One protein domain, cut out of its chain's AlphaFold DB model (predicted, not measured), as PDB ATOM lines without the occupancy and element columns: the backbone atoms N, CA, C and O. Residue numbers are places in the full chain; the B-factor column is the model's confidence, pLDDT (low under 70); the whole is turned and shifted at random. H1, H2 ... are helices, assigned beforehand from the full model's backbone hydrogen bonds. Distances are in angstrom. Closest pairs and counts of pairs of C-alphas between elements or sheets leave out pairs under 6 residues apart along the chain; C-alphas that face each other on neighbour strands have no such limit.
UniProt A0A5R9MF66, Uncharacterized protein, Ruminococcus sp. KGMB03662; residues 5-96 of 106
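This is residues 5 to 96 of the 106 residues of an uncharacterized protein of Ruminococcus sp. KGMB03662 (UniProt A0A5R9MF66). The helix H3 makes the middle of a small helical body: H2 crosses it steeply, and H4 folds back beside it as the second arm of a helical hairpin, while the short H1 sits near both H2 and H3. The two arms of the hairpin are joined by a long loop, of which residues 62 to 81 stick out free at one end of the body. The printed part has 92 residues, with four named helices in the order H1, H2, H3, H4 and no named strand; its class is all helix. The whole is compact, with a radius of gyration of the C-alphas of 13.8 A, and spans 38 by 28 by 19 A.

H1, residues 6 to 11, is close to but not clearly touching H2, residues 23 to 36; their closest C-alphas, of Tyr 6 and Tyr 23, are 6.5 A apart. H1 is also close to but not clearly touching H3, residues 44 to 60, with the closest C-alphas, of Tyr 9 and Cys 52, 6.1 A apart. H2 and H3 touch at a steep tilt of 67 degrees, opposite ways; their closest C-alphas, of Phe 26 and Ala 55, are 5.0 A apart. H3 touches H4, residues 82 to 96, in a hairpin with a shallow tilt of 23 degrees, opposite ways, closest at the C-alphas of Ala 50 and Ala 94, 5.1 A apart. H1 and H4 are apart. In H1, H2, H3 and H4, every O i to N i+4 pair is within hydrogen-bond range.

H1 begins at C-alpha 6 (33.479, -51.197, 2.249) and is 8.4 A long. H2 measures 19.7 A, and H3 24.2 A from C-alpha 44 at (29.133, -58.599, 14.850). H4, 21.6 A, ends at C-alpha 96 (16.077, -52.162, 13.858).

The C-alphas farthest apart, of Glu 41 and Ile 67, are 38.7 A apart. The printed part has no cut. The links H1 to H2 and H3 to H4 are long. Residues 63 to 85 have pLDDT under 70.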
ATOM      1  N   ASP A   5      33.542 -52.821   6.902       88.06
ATOM      2  CA  ASP A   5      34.382 -52.460   5.758       88.06
ATOM      3  C   ASP A   5      33.551 -52.211   4.493       88.06
ATOM      4  O   ASP A   5      32.431 -52.709   4.338       88.06
ATOM      5  N   TYR A   6      34.139 -51.501   3.524       87.19
ATOM      6  CA  TYR A   6      33.479 -51.197   2.249       87.19
ATOM      7  C   TYR A   6      33.073 -52.459   1.466       87.19
ATOM      8  O   TYR A   6      32.030 -52.500   0.807       87.19
ATOM      9  N   THR A   7      33.858 -53.533   1.583       88.25
ATOM     10  CA  THR A   7      33.517 -54.831   0.993       88.25
ATOM     11  C   THR A   7      32.234 -55.398   1.594       88.25
ATOM     12  O   THR A   7      31.383 -55.875   0.854       88.25
ATOM     13  N   PHE A   8      32.043 -55.303   2.913       88.56
ATOM     14  CA  PHE A   8      30.812 -55.761   3.561       88.56
ATOM     15  C   PHE A   8      29.617 -54.879   3.177       88.56
ATOM     16  O   PHE A   8      28.536 -55.385   2.870       88.56
ATOM     17  N   TYR A   9      29.832 -53.563   3.114       87.19
ATOM     18  CA  TYR A   9      28.822 -52.600   2.686       87.19
ATOM     19  C   TYR A   9      28.266 -52.898   1.289       87.19
ATOM     20  O   TYR A   9      27.058 -52.842   1.075       87.19
ATOM     21  N   THR A  10      29.127 -53.256   0.341       89.19
ATOM     22  CA  THR A  10      28.714 -53.539  -1.043       89.19
ATOM     23  C   THR A  10      28.267 -54.987  -1.255       89.19
ATOM     24  O   THR A  10      27.336 -55.225  -2.026       89.19
ATOM     25  N   ALA A  11      28.887 -55.955  -0.572       88.88
ATOM     26  CA  ALA A  11      28.630 -57.380  -0.781       88.88
ATOM     27  C   ALA A  11      27.472 -57.945   0.056       88.88
ATOM     28  O   ALA A  11      26.717 -58.756  -0.472       88.88
ATOM     29  N   ASP A  12      27.330 -57.547   1.327       87.81
ATOM     30  CA  ASP A  12      26.318 -58.096   2.253       87.81
ATOM     31  C   ASP A  12      25.182 -57.102   2.509       87.81
ATOM     32  O   ASP A  12      24.001 -57.447   2.486       87.81
ATOM     33  N   PHE A  13      25.537 -55.831   2.722       85.25
ATOM     34  CA  PHE A  13      24.563 -54.761   2.934       85.25
ATOM     35  C   PHE A  13      23.980 -54.224   1.613       85.25
ATOM     36  O   PHE A  13      22.907 -53.625   1.619       85.25
ATOM     37  N   HIS A  14      24.648 -54.479   0.480       85.69
ATOM     38  CA  HIS A  14      24.259 -54.022  -0.862       85.69
ATOM     39  C   HIS A  14      24.043 -52.501  -0.976       85.69
ATOM     40  O   HIS A  14      23.220 -52.029  -1.763       85.69
ATOM     41  N   GLY A  15      24.788 -51.723  -0.194       82.31
ATOM     42  CA  GLY A  15      24.742 -50.270  -0.238       82.31
ATOM     43  C   GLY A  15      25.501 -49.698  -1.436       82.31
ATOM     44  O   GLY A  15      26.513 -50.241  -1.883       82.31
ATOM     45  N   ASN A  16      24.998 -48.587  -1.975       85.44
ATOM     46  CA  ASN A  16      25.573 -47.920  -3.151       85.44
ATOM     47  C   ASN A  16      25.647 -46.386  -3.020       85.44
ATOM     48  O   ASN A  16      26.077 -45.706  -3.945       85.44
ATOM     49  N   LYS A  17      25.239 -45.812  -1.882       84.81
ATOM     50  CA  LYS A  17      25.199 -44.354  -1.698       84.81
ATOM     51  C   LYS A  17      26.571 -43.731  -1.462       84.81
ATOM     52  O   LYS A  17      26.816 -42.618  -1.931       84.81
ATOM     53  N   ILE A  18      27.442 -44.412  -0.717       86.12
ATOM     54  CA  ILE A  18      28.747 -43.884  -0.302       86.12
ATOM     55  C   ILE A  18      29.849 -44.459  -1.197       86.12
ATOM     56  O   ILE A  18      29.896 -45.661  -1.454       86.12
ATOM     57  N   SER A  19      30.746 -43.595  -1.672       86.88
ATOM     58  CA  SER A  19      31.933 -43.991  -2.439       86.88
ATOM     59  C   SER A  19      32.983 -44.652  -1.541       86.88
ATOM     60  O   SER A  19      33.077 -44.323  -0.363       86.88
ATOM     61  N   GLU A  20      33.816 -45.533  -2.098       86.25
ATOM     62  CA  GLU A  20      34.873 -46.247  -1.356       86.25
ATOM     63  C   GLU A  20      35.819 -45.310  -0.587       86.25
ATOM     64  O   GLU A  20      36.236 -45.619   0.524       86.25
ATOM     65  N   THR A  21      36.114 -44.136  -1.151       86.50
ATOM     66  CA  THR A  21      36.984 -43.116  -0.544       86.50
ATOM     67  C   THR A  21      36.379 -42.454   0.688       86.50
ATOM     68  O   THR A  21      37.100 -42.088   1.612       86.50
ATOM     69  N   ASP A  22      35.060 -42.292   0.698       86.44
ATOM     70  CA  ASP A  22      34.321 -41.596   1.750       86.44
ATOM     71  C   ASP A  22      33.800 -42.572   2.809       86.44
ATOM     72  O   ASP A  22      33.704 -42.229   3.985       86.44
ATOM     73  N   TYR A  23      33.500 -43.810   2.412       87.19
ATOM     74  CA  TYR A  23      32.968 -44.849   3.286       87.19
ATOM     75  C   TYR A  23      33.729 -45.025   4.607       87.19
ATOM     76  O   TYR A  23      33.062 -44.978   5.639       87.19
ATOM     77  N   PRO A  24      35.072 -45.167   4.647       88.62
ATOM     78  CA  PRO A  24      35.783 -45.372   5.911       88.62
ATOM     79  C   PRO A  24      35.565 -44.223   6.905       88.62
ATOM     80  O   PRO A  24      35.429 -44.467   8.100       88.62
ATOM     81  N   TYR A  25      35.444 -42.985   6.419       87.56
ATOM     82  CA  TYR A  25      35.159 -41.827   7.263       87.56
ATOM     83  C   TYR A  25      33.756 -41.892   7.884       87.56
ATOM     84  O   TYR A  25      33.590 -41.654   9.080       87.56
ATOM     85  N   PHE A  26      32.733 -42.244   7.098       88.62
ATOM     86  CA  PHE A  26      31.368 -42.387   7.619       88.62
ATOM     87  C   PHE A  26      31.194 -43.632   8.484       88.62
ATOM     88  O   PHE A  26      30.460 -43.585   9.468       88.62
ATOM     89  N   ALA A  27      31.874 -44.726   8.148       89.12
ATOM     90  CA  ALA A  27      31.853 -45.961   8.916       89.12
ATOM     91  C   ALA A  27      32.473 -45.757  10.305       89.12
ATOM     92  O   ALA A  27      31.921 -46.239  11.292       89.12
ATOM     93  N   GLU A  28      33.562 -44.989  10.415       89.62
ATOM     94  CA  GLU A  28      34.147 -44.637  11.712       89.62
ATOM     95  C   GLU A  28      33.188 -43.782  12.550       89.62
ATOM     96  O   GLU A  28      32.864 -44.171  13.670       89.62
ATOM     97  N   ARG A  29      32.615 -42.709  11.981       87.31
ATOM     98  CA  ARG A  29      31.633 -41.868  12.698       87.31
ATOM     99  C   ARG A  29      30.383 -42.636  13.117       87.31
ATOM    100  O   ARG A  29      29.858 -42.416  14.205       87.31
ATOM    101  N   ALA A  30      29.890 -43.524  12.257       88.19
ATOM    102  CA  ALA A  30      28.767 -44.393  12.579       88.19
ATOM    103  C   ALA A  30      29.131 -45.367  13.705       88.19
ATOM    104  O   ALA A  30      28.307 -45.615  14.576       88.19
ATOM    105  N   SER A  31      30.363 -45.878  13.727       88.56
ATOM    106  CA  SER A  31      30.840 -46.766  14.789       88.56
ATOM    107  C   SER A  31      30.952 -46.038  16.126       88.56
ATOM    108  O   SER A  31      30.440 -46.539  17.119       88.56
ATOM    109  N   GLU A  32      31.525 -44.833  16.151       87.56
ATOM    110  CA  GLU A  32      31.545 -43.980  17.349       87.56
ATOM    111  C   GLU A  32      30.127 -43.663  17.844       87.56
ATOM    112  O   GLU A  32      29.851 -43.670  19.042       87.56
ATOM    113  N   TYR A  33      29.200 -43.412  16.916       85.31
ATOM    114  CA  TYR A  33      27.804 -43.182  17.256       85.31
ATOM    115  C   TYR A  33      27.156 -44.420  17.874       85.31
ATOM    116  O   TYR A  33      26.487 -44.308  18.898       85.31
ATOM    117  N   LEU A  34      27.368 -45.598  17.290       85.06
ATOM    118  CA  LEU A  34      26.869 -46.850  17.848       85.06
ATOM    119  C   LEU A  34      27.475 -47.132  19.224       85.06
ATOM    120  O   LEU A  34      26.721 -47.487  20.117       85.06
ATOM    121  N   ASP A  35      28.773 -46.902  19.424       85.81
ATOM    122  CA  ASP A  35      29.438 -47.044  20.728       85.81
ATOM    123  C   ASP A  35      28.831 -46.112  21.794       85.81
ATOM    124  O   ASP A  35      28.660 -46.495  22.951       85.81
ATOM    125  N   SER A  36      28.390 -44.914  21.388       83.31
ATOM    126  CA  SER A  36      27.652 -44.004  22.275       83.31
ATOM    127  C   SER A  36      26.257 -44.515  22.665       83.31
ATOM    128  O   SER A  36      25.690 -44.070  23.667       83.31
ATOM    129  N   LEU A  37      25.684 -45.444  21.891       81.50
ATOM    130  CA  LEU A  37      24.400 -46.064  22.185       81.50
ATOM    131  C   LEU A  37      24.583 -47.272  23.105       81.50
ATOM    132  O   LEU A  37      25.428 -48.137  22.912       81.50
ATOM    133  N   SER A  38      23.707 -47.386  24.098       78.25
ATOM    134  CA  SER A  38      23.680 -48.545  24.988       78.25
ATOM    135  C   SER A  38      22.806 -49.649  24.382       78.25
ATOM    136  O   SER A  38      21.577 -49.594  24.457       78.25
ATOM    137  N   PHE A  39      23.417 -50.668  23.781       80.56
ATOM    138  CA  PHE A  39      22.718 -51.841  23.243       80.56
ATOM    139  C   PHE A  39      23.193 -53.140  23.903       80.56
ATOM    140  O   PHE A  39      24.275 -53.201  24.485       80.56
ATOM    141  N   ALA A  40      22.335 -54.161  23.904       78.31
ATOM    142  CA  ALA A  40      22.708 -55.489  24.392       78.31
ATOM    143  C   ALA A  40      23.711 -56.155  23.437       78.31
ATOM    144  O   ALA A  40      23.755 -55.796  22.261       78.31
ATOM    145  N   GLU A  41      24.484 -57.134  23.923       74.44
ATOM    146  CA  GLU A  41      25.385 -57.901  23.055       74.44
ATOM    147  C   GLU A  41      24.613 -58.435  21.840       74.44
ATOM    148  O   GLU A  41      23.525 -59.004  21.959       74.44
ATOM    149  N   THR A  42      25.143 -58.166  20.653       80.88
ATOM    150  CA  THR A  42      24.558 -58.580  19.382       80.88
ATOM    151  C   THR A  42      25.647 -59.187  18.517       80.88
ATOM    152  O   THR A  42      26.836 -58.991  18.775       80.88
ATOM    153  N   ASP A  43      25.250 -59.898  17.472       87.25
ATOM    154  CA  ASP A  43      26.173 -60.412  16.477       87.25
ATOM    155  C   ASP A  43      26.963 -59.279  15.813       87.25
ATOM    156  O   ASP A  43      26.414 -58.234  15.445       87.25
ATOM    157  N   GLU A  44      28.248 -59.528  15.563       83.88
ATOM    158  CA  GLU A  44      29.133 -58.599  14.850       83.88
ATOM    159  C   GLU A  44      28.565 -58.232  13.466       83.88
ATOM    160  O   GLU A  44      28.673 -57.091  13.025       83.88
ATOM    161  N   ILE A  45      27.861 -59.167  12.816       87.12
ATOM    162  CA  ILE A  45      27.173 -58.948  11.533       87.12
ATOM    163  C   ILE A  45      26.028 -57.935  11.679       87.12
ATOM    164  O   ILE A  45      25.859 -57.058  10.830       87.12
ATOM    165  N   SER A  46      25.229 -58.040  12.742       87.38
ATOM    166  CA  SER A  46      24.124 -57.112  13.012       87.38
ATOM    167  C   SER A  46      24.653 -55.714  13.325       87.38
ATOM    168  O   SER A  46      24.113 -54.723  12.830       87.38
ATOM    169  N   LEU A  47      25.760 -55.639  14.068       87.12
ATOM    170  CA  LEU A  47      26.461 -54.392  14.360       87.12
ATOM    171  C   LEU A  47      27.046 -53.748  13.098       87.12
ATOM    172  O   LEU A  47      26.848 -52.555  12.866       87.12
ATOM    173  N   ALA A  48      27.670 -54.542  12.226       89.50
ATOM    174  CA  ALA A  48      28.171 -54.088  10.934       89.50
ATOM    175  C   ALA A  48      27.041 -53.551  10.035       89.50
ATOM    176  O   ALA A  48      27.187 -52.495   9.413       89.50
ATOM    177  N   LYS A  49      25.876 -54.219  10.007       89.56
ATOM    178  CA  LYS A  49      24.682 -53.756   9.273       89.56
ATOM    179  C   LYS A  49      24.124 -52.452   9.832       89.56
ATOM    180  O   LYS A  49      23.815 -51.548   9.056       89.56
ATOM    181  N   ALA A  50      24.045 -52.327  11.156       89.88
ATOM    182  CA  ALA A  50      23.642 -51.088  11.816       89.88
ATOM    183  C   ALA A  50      24.600 -49.937  11.472       89.88
ATOM    184  O   ALA A  50      24.147 -48.838  11.153       89.88
ATOM    185  N   CYS A  51      25.909 -50.206  11.471       90.31
ATOM    186  CA  CYS A  51      26.946 -49.237  11.124       90.31
ATOM    187  C   CYS A  51      26.804 -48.768   9.674       90.31
ATOM    188  O   CYS A  51      26.774 -47.566   9.420       90.31
ATOM    189  N   CYS A  52      26.641 -49.700   8.728       90.25
ATOM    190  CA  CYS A  52      26.406 -49.390   7.316       90.25
ATOM    191  C   CYS A  52      25.168 -48.508   7.118       90.25
ATOM    192  O   CYS A  52      25.233 -47.493   6.424       90.25
ATOM    193  N   ALA A  53      24.055 -48.863   7.762       89.56
ATOM    194  CA  ALA A  53      22.813 -48.106   7.661       89.56
ATOM    195  C   ALA A  53      22.948 -46.694   8.259       89.56
ATOM    196  O   ALA A  53      22.495 -45.718   7.660       89.56
ATOM    197  N   CYS A  54      23.623 -46.566   9.406       88.94
ATOM    198  CA  CYS A  54      23.894 -45.269  10.027       88.94
ATOM    199  C   CYS A  54      24.813 -44.401   9.158       88.94
ATOM    200  O   CYS A  54      24.545 -43.214   8.980       88.94
ATOM    201  N   ALA A  55      25.855 -44.993   8.566       89.50
ATOM    202  CA  ALA A  55      26.761 -44.301   7.657       89.50
ATOM    203  C   ALA A  55      26.006 -43.704   6.456       89.50
ATOM    204  O   ALA A  55      26.237 -42.549   6.099       89.50
ATOM    205  N   GLU A  56      25.056 -44.439   5.865       88.38
ATOM    206  CA  GLU A  56      24.245 -43.936   4.746       88.38
ATOM    207  C   GLU A  56      23.329 -42.775   5.132       88.38
ATOM    208  O   GLU A  56      23.152 -41.847   4.336       88.38
ATOM    209  N   ILE A  57      22.745 -42.809   6.333       85.88
ATOM    210  CA  ILE A  57      21.908 -41.718   6.849       85.88
ATOM    211  C   ILE A  57      22.771 -40.486   7.112       85.88
ATOM    212  O   ILE A  57      22.428 -39.403   6.648       85.88
ATOM    213  N   MET A  58      23.924 -40.645   7.773       85.62
ATOM    214  CA  MET A  58      24.874 -39.551   8.012       85.62
ATOM    215  C   MET A  58      25.354 -38.912   6.706       85.62
ATOM    216  O   MET A  58      25.455 -37.690   6.614       85.62
ATOM    217  N   TYR A  59      25.619 -39.733   5.693       86.00
ATOM    218  CA  TYR A  59      25.993 -39.272   4.363       86.00
ATOM    219  C   TYR A  59      24.838 -38.551   3.655       86.00
ATOM    220  O   TYR A  59      25.030 -37.473   3.099       86.00
ATOM    221  N   SER A  60      23.622 -39.100   3.719       79.81
ATOM    222  CA  SER A  60      22.428 -38.480   3.121       79.81
ATOM    223  C   SER A  60      22.048 -37.171   3.823       79.81
ATOM    224  O   SER A  60      21.544 -36.256   3.180       79.81
ATOM    225  N   ALA A  61      22.316 -37.052   5.123       77.06
ATOM    226  CA  ALA A  61      22.044 -35.862   5.921       77.06
ATOM    227  C   ALA A  61      23.040 -34.713   5.682       77.06
ATOM    228  O   ALA A  61      22.802 -33.600   6.158       77.06
ATOM    229  N   GLN A  62      24.150 -34.939   4.967       71.50
ATOM    230  CA  GLN A  62      25.080 -33.859   4.655       71.50
ATOM    231  C   GLN A  62      24.460 -32.863   3.659       71.50
ATOM    232  O   GLN A  62      24.057 -33.255   2.560       71.50
ATOM    233  N   PRO A  63      24.436 -31.559   3.995       58.25
ATOM    234  CA  PRO A  63      23.817 -30.534   3.154       58.25
ATOM    235  C   PRO A  63      24.525 -30.355   1.803       58.25
ATOM    236  O   PRO A  63      23.898 -29.920   0.843       58.25
ATOM    237  N   ASP A  64      25.801 -30.738   1.705       54.81
ATOM    238  CA  ASP A  64      26.634 -30.577   0.506       54.81
ATOM    239  C   ASP A  64      26.199 -31.473  -0.675       54.81
ATOM    240  O   ASP A  64      26.463 -31.151  -1.832       54.81
ATOM    241  N   LYS A  65      25.484 -32.581  -0.415       52.31
ATOM    242  CA  LYS A  65      25.010 -33.526  -1.453       52.31
ATOM    243  C   LYS A  65      23.496 -33.528  -1.680       52.31
ATOM    244  O   LYS A  65      23.016 -34.274  -2.529       52.31
ATOM    245  N   GLN A  66      22.737 -32.656  -1.015       52.25
ATOM    246  CA  GLN A  66      21.277 -32.515  -1.179       52.25
ATOM    247  C   GLN A  66      20.870 -31.792  -2.488       52.25
ATOM    248  O   GLN A  66      19.860 -31.094  -2.544       52.25
ATOM    249  N   ILE A  67      21.639 -31.959  -3.571       45.22
ATOM    250  CA  ILE A  67      21.308 -31.474  -4.920       45.22
ATOM    251  C   ILE A  67      21.080 -32.683  -5.843       45.22
ATOM    252  O   ILE A  67      21.781 -32.846  -6.832       45.22
ATOM    253  N   ALA A  68      20.136 -33.570  -5.523       41.62
ATOM    254  CA  ALA A  68      19.482 -34.424  -6.524       41.62
ATOM    255  C   ALA A  68      18.349 -35.254  -5.910       41.62
ATOM    256  O   ALA A  68      18.570 -36.130  -5.083       41.62
ATOM    257  N   SER A  69      17.162 -35.031  -6.462       37.94
ATOM    258  CA  SER A  69      15.975 -35.883  -6.427       37.94
ATOM    259  C   SER A  69      15.087 -35.888  -5.178       37.94
ATOM    260  O   SER A  69      15.291 -36.590  -4.198       37.94
ATOM    261  N   GLU A  70      13.981 -35.165  -5.390       39.66
ATOM    262  CA  GLU A  70      12.609 -35.547  -5.055       39.66
ATOM    263  C   GLU A  70      12.140 -35.314  -3.620       39.66
ATOM    264  O   GLU A  70      12.192 -36.175  -2.754       39.66
ATOM    265  N   LYS A  71      11.560 -34.115  -3.444       42.28
ATOM    266  CA  LYS A  71      10.441 -33.804  -2.541       42.28
ATOM    267  C   LYS A  71      10.353 -34.692  -1.289       42.28
ATOM    268  O   LYS A  71       9.415 -35.473  -1.145       42.28
ATOM    269  N   VAL A  72      11.225 -34.458  -0.315       47.94
ATOM    270  CA  VAL A  72      10.807 -34.632   1.080       47.94
ATOM    271  C   VAL A  72       9.987 -33.391   1.417       47.94
ATOM    272  O   VAL A  72      10.518 -32.286   1.515       47.94
ATOM    273  N   GLY A  73       8.663 -33.565   1.423       42.38
ATOM    274  CA  GLY A  73       7.692 -32.513   1.711       42.38
ATOM    275  C   GLY A  73       8.028 -31.775   3.005       42.38
ATOM    276  O   GLY A  73       8.413 -32.388   3.997       42.38
ATOM    277  N   ASP A  74       7.893 -30.453   2.952       39.72
ATOM    278  CA  ASP A  74       7.857 -29.559   4.108       39.72
ATOM    279  C   ASP A  74       9.031 -29.685   5.093       39.72
ATOM    280  O   ASP A  74       8.855 -29.677   6.311       39.72
ATOM    281  N   TYR A  75      10.266 -29.722   4.588       42.12
ATOM    282  CA  TYR A  75      11.440 -29.556   5.444       42.12
ATOM    283  C   TYR A  75      11.663 -28.072   5.776       42.12
ATOM    284  O   TYR A  75      12.492 -27.381   5.183       42.12
ATOM    285  N   SER A  76      10.865 -27.551   6.713       32.91
ATOM    286  CA  SER A  76      11.088 -26.228   7.304       32.91
ATOM    287  C   SER A  76      12.437 -26.223   8.024       32.91
ATOM    288  O   SER A  76      12.612 -26.896   9.041       32.91
ATOM    289  N   ILE A  77      13.400 -25.465   7.493       42.94
ATOM    290  CA  ILE A  77      14.716 -25.272   8.110       42.94
ATOM    291  C   ILE A  77      14.554 -24.402   9.360       42.94
ATOM    292  O   ILE A  77      14.687 -23.182   9.336       42.94
ATOM    293  N   SER A  78      14.272 -25.067  10.472       36.84
ATOM    294  CA  SER A  78      14.537 -24.573  11.817       36.84
ATOM    295  C   SER A  78      15.822 -25.251  12.273       36.84
ATOM    296  O   SER A  78      15.789 -26.421  12.644       36.84
ATOM    297  N   TYR A  79      16.946 -24.527  12.232       41.38
ATOM    298  CA  TYR A  79      18.314 -25.014  12.498       41.38
ATOM    299  C   TYR A  79      18.487 -25.852  13.790       41.38
ATOM    300  O   TYR A  79      19.464 -26.588  13.905       41.38
ATOM    301  N   SER A  80      17.539 -25.796  14.733       45.53
ATOM    302  CA  SER A  80      17.543 -26.576  15.981       45.53
ATOM    303  C   SER A  80      16.691 -27.861  15.964       45.53
ATOM    304  O   SER A  80      16.856 -28.696  16.843       45.53
ATOM    305  N   THR A  81      15.786 -28.047  14.995       48.41
ATOM    306  CA  THR A  81      14.892 -29.231  14.891       48.41
ATOM    307  C   THR A  81      15.475 -30.316  13.981       48.41
ATOM    308  O   THR A  81      15.277 -31.509  14.197       48.41
ATOM    309  N   THR A  82      16.221 -29.891  12.967       51.25
ATOM    310  CA  THR A  82      16.792 -30.704  11.888       51.25
ATOM    311  C   THR A  82      17.788 -31.749  12.391       51.25
ATOM    312  O   THR A  82      17.741 -32.915  12.009       51.25
ATOM    313  N   GLN A  83      18.672 -31.328  13.299       53.66
ATOM    314  CA  GLN A  83      19.730 -32.167  13.866       53.66
ATOM    315  C   GLN A  83      19.148 -33.311  14.707       53.66
ATOM    316  O   GLN A  83      19.637 -34.438  14.661       53.66
ATOM    317  N   THR A  84      18.048 -33.034  15.407       58.56
ATOM    318  CA  THR A  84      17.310 -34.014  16.207       58.56
ATOM    319  C   THR A  84      16.590 -35.038  15.332       58.56
ATOM    320  O   THR A  84      16.540 -36.203  15.701       58.56
ATOM    321  N   ALA A  85      16.076 -34.644  14.161       68.06
ATOM    322  CA  ALA A  85      15.391 -35.560  13.243       68.06
ATOM    323  C   ALA A  85      16.348 -36.584  12.608       68.06
ATOM    324  O   ALA A  85      16.016 -37.761  12.519       68.06
ATOM    325  N   VAL A  86      17.552 -36.152  12.213       73.50
ATOM    326  CA  VAL A  86      18.590 -37.063  11.698       73.50
ATOM    327  C   VAL A  86      19.057 -38.017  12.797       73.50
ATOM    328  O   VAL A  86      19.207 -39.210  12.552       73.50
ATOM    329  N   ALA A  87      19.248 -37.511  14.018       74.06
ATOM    330  CA  ALA A  87      19.586 -38.350  15.164       74.06
ATOM    331  C   ALA A  87      18.472 -39.364  15.489       74.06
ATOM    332  O   ALA A  87      18.773 -40.526  15.734       74.06
ATOM    333  N   ASP A  88      17.197 -38.967  15.440       78.56
ATOM    334  CA  ASP A  88      16.065 -39.881  15.640       78.56
ATOM    335  C   ASP A  88      16.030 -40.979  14.570       78.56
ATOM    336  O   ASP A  88      15.905 -42.160  14.895       78.56
ATOM    337  N   GLU A  89      16.233 -40.619  13.300       83.31
ATOM    338  CA  GLU A  89      16.287 -41.587  12.203       83.31
ATOM    339  C   GLU A  89      17.472 -42.555  12.345       83.31
ATOM    340  O   GLU A  89      17.311 -43.759  12.116       83.31
ATOM    341  N   LEU A  90      18.632 -42.062  12.792       83.38
ATOM    342  CA  LEU A  90      19.795 -42.887  13.122       83.38
ATOM    343  C   LEU A  90      19.475 -43.885  14.241       83.38
ATOM    344  O   LEU A  90      19.691 -45.080  14.055       83.38
ATOM    345  N   ILE A  91      18.900 -43.437  15.363       83.06
ATOM    346  CA  ILE A  91      18.518 -44.309  16.493       83.06
ATOM    347  C   ILE A  91      17.469 -45.326  16.058       83.06
ATOM    348  O   ILE A  91      17.571 -46.513  16.367       83.06
ATOM    349  N   LYS A  92      16.457 -44.885  15.314       83.94
ATOM    350  CA  LYS A  92      15.384 -45.744  14.815       83.94
ATOM    351  C   LYS A  92      15.922 -46.811  13.869       83.94
ATOM    352  O   LYS A  92      15.507 -47.964  13.945       83.94
ATOM    353  N   THR A  93      16.875 -46.456  13.017       86.19
ATOM    354  CA  THR A  93      17.512 -47.404  12.102       86.19
ATOM    355  C   THR A  93      18.436 -48.352  12.851       86.19
ATOM    356  O   THR A  93      18.327 -49.564  12.670       86.19
ATOM    357  N   ALA A  94      19.267 -47.837  13.760       85.25
ATOM    358  CA  ALA A  94      20.125 -48.638  14.624       85.25
ATOM    359  C   ALA A  94      19.306 -49.639  15.450       85.25
ATOM    360  O   ALA A  94      19.627 -50.821  15.446       85.25
ATOM    361  N   SER A  95      18.190 -49.218  16.053       83.31
ATOM    362  CA  SER A  95      17.298 -50.087  16.844       83.31
ATOM    363  C   SER A  95      16.606 -51.195  16.053       83.31
ATOM    364  O   SER A  95      16.082 -52.144  16.634       83.31
ATOM    365  N   ARG A  96      16.600 -51.102  14.720       83.88
ATOM    366  CA  ARG A  96      16.077 -52.162  13.858       83.88
ATOM    367  C   ARG A  96      17.022 -53.358  13.775       83.88
ATOM    368  O   ARG A  96      16.559 -54.478  13.581       83.88
TER     369      ARG A  96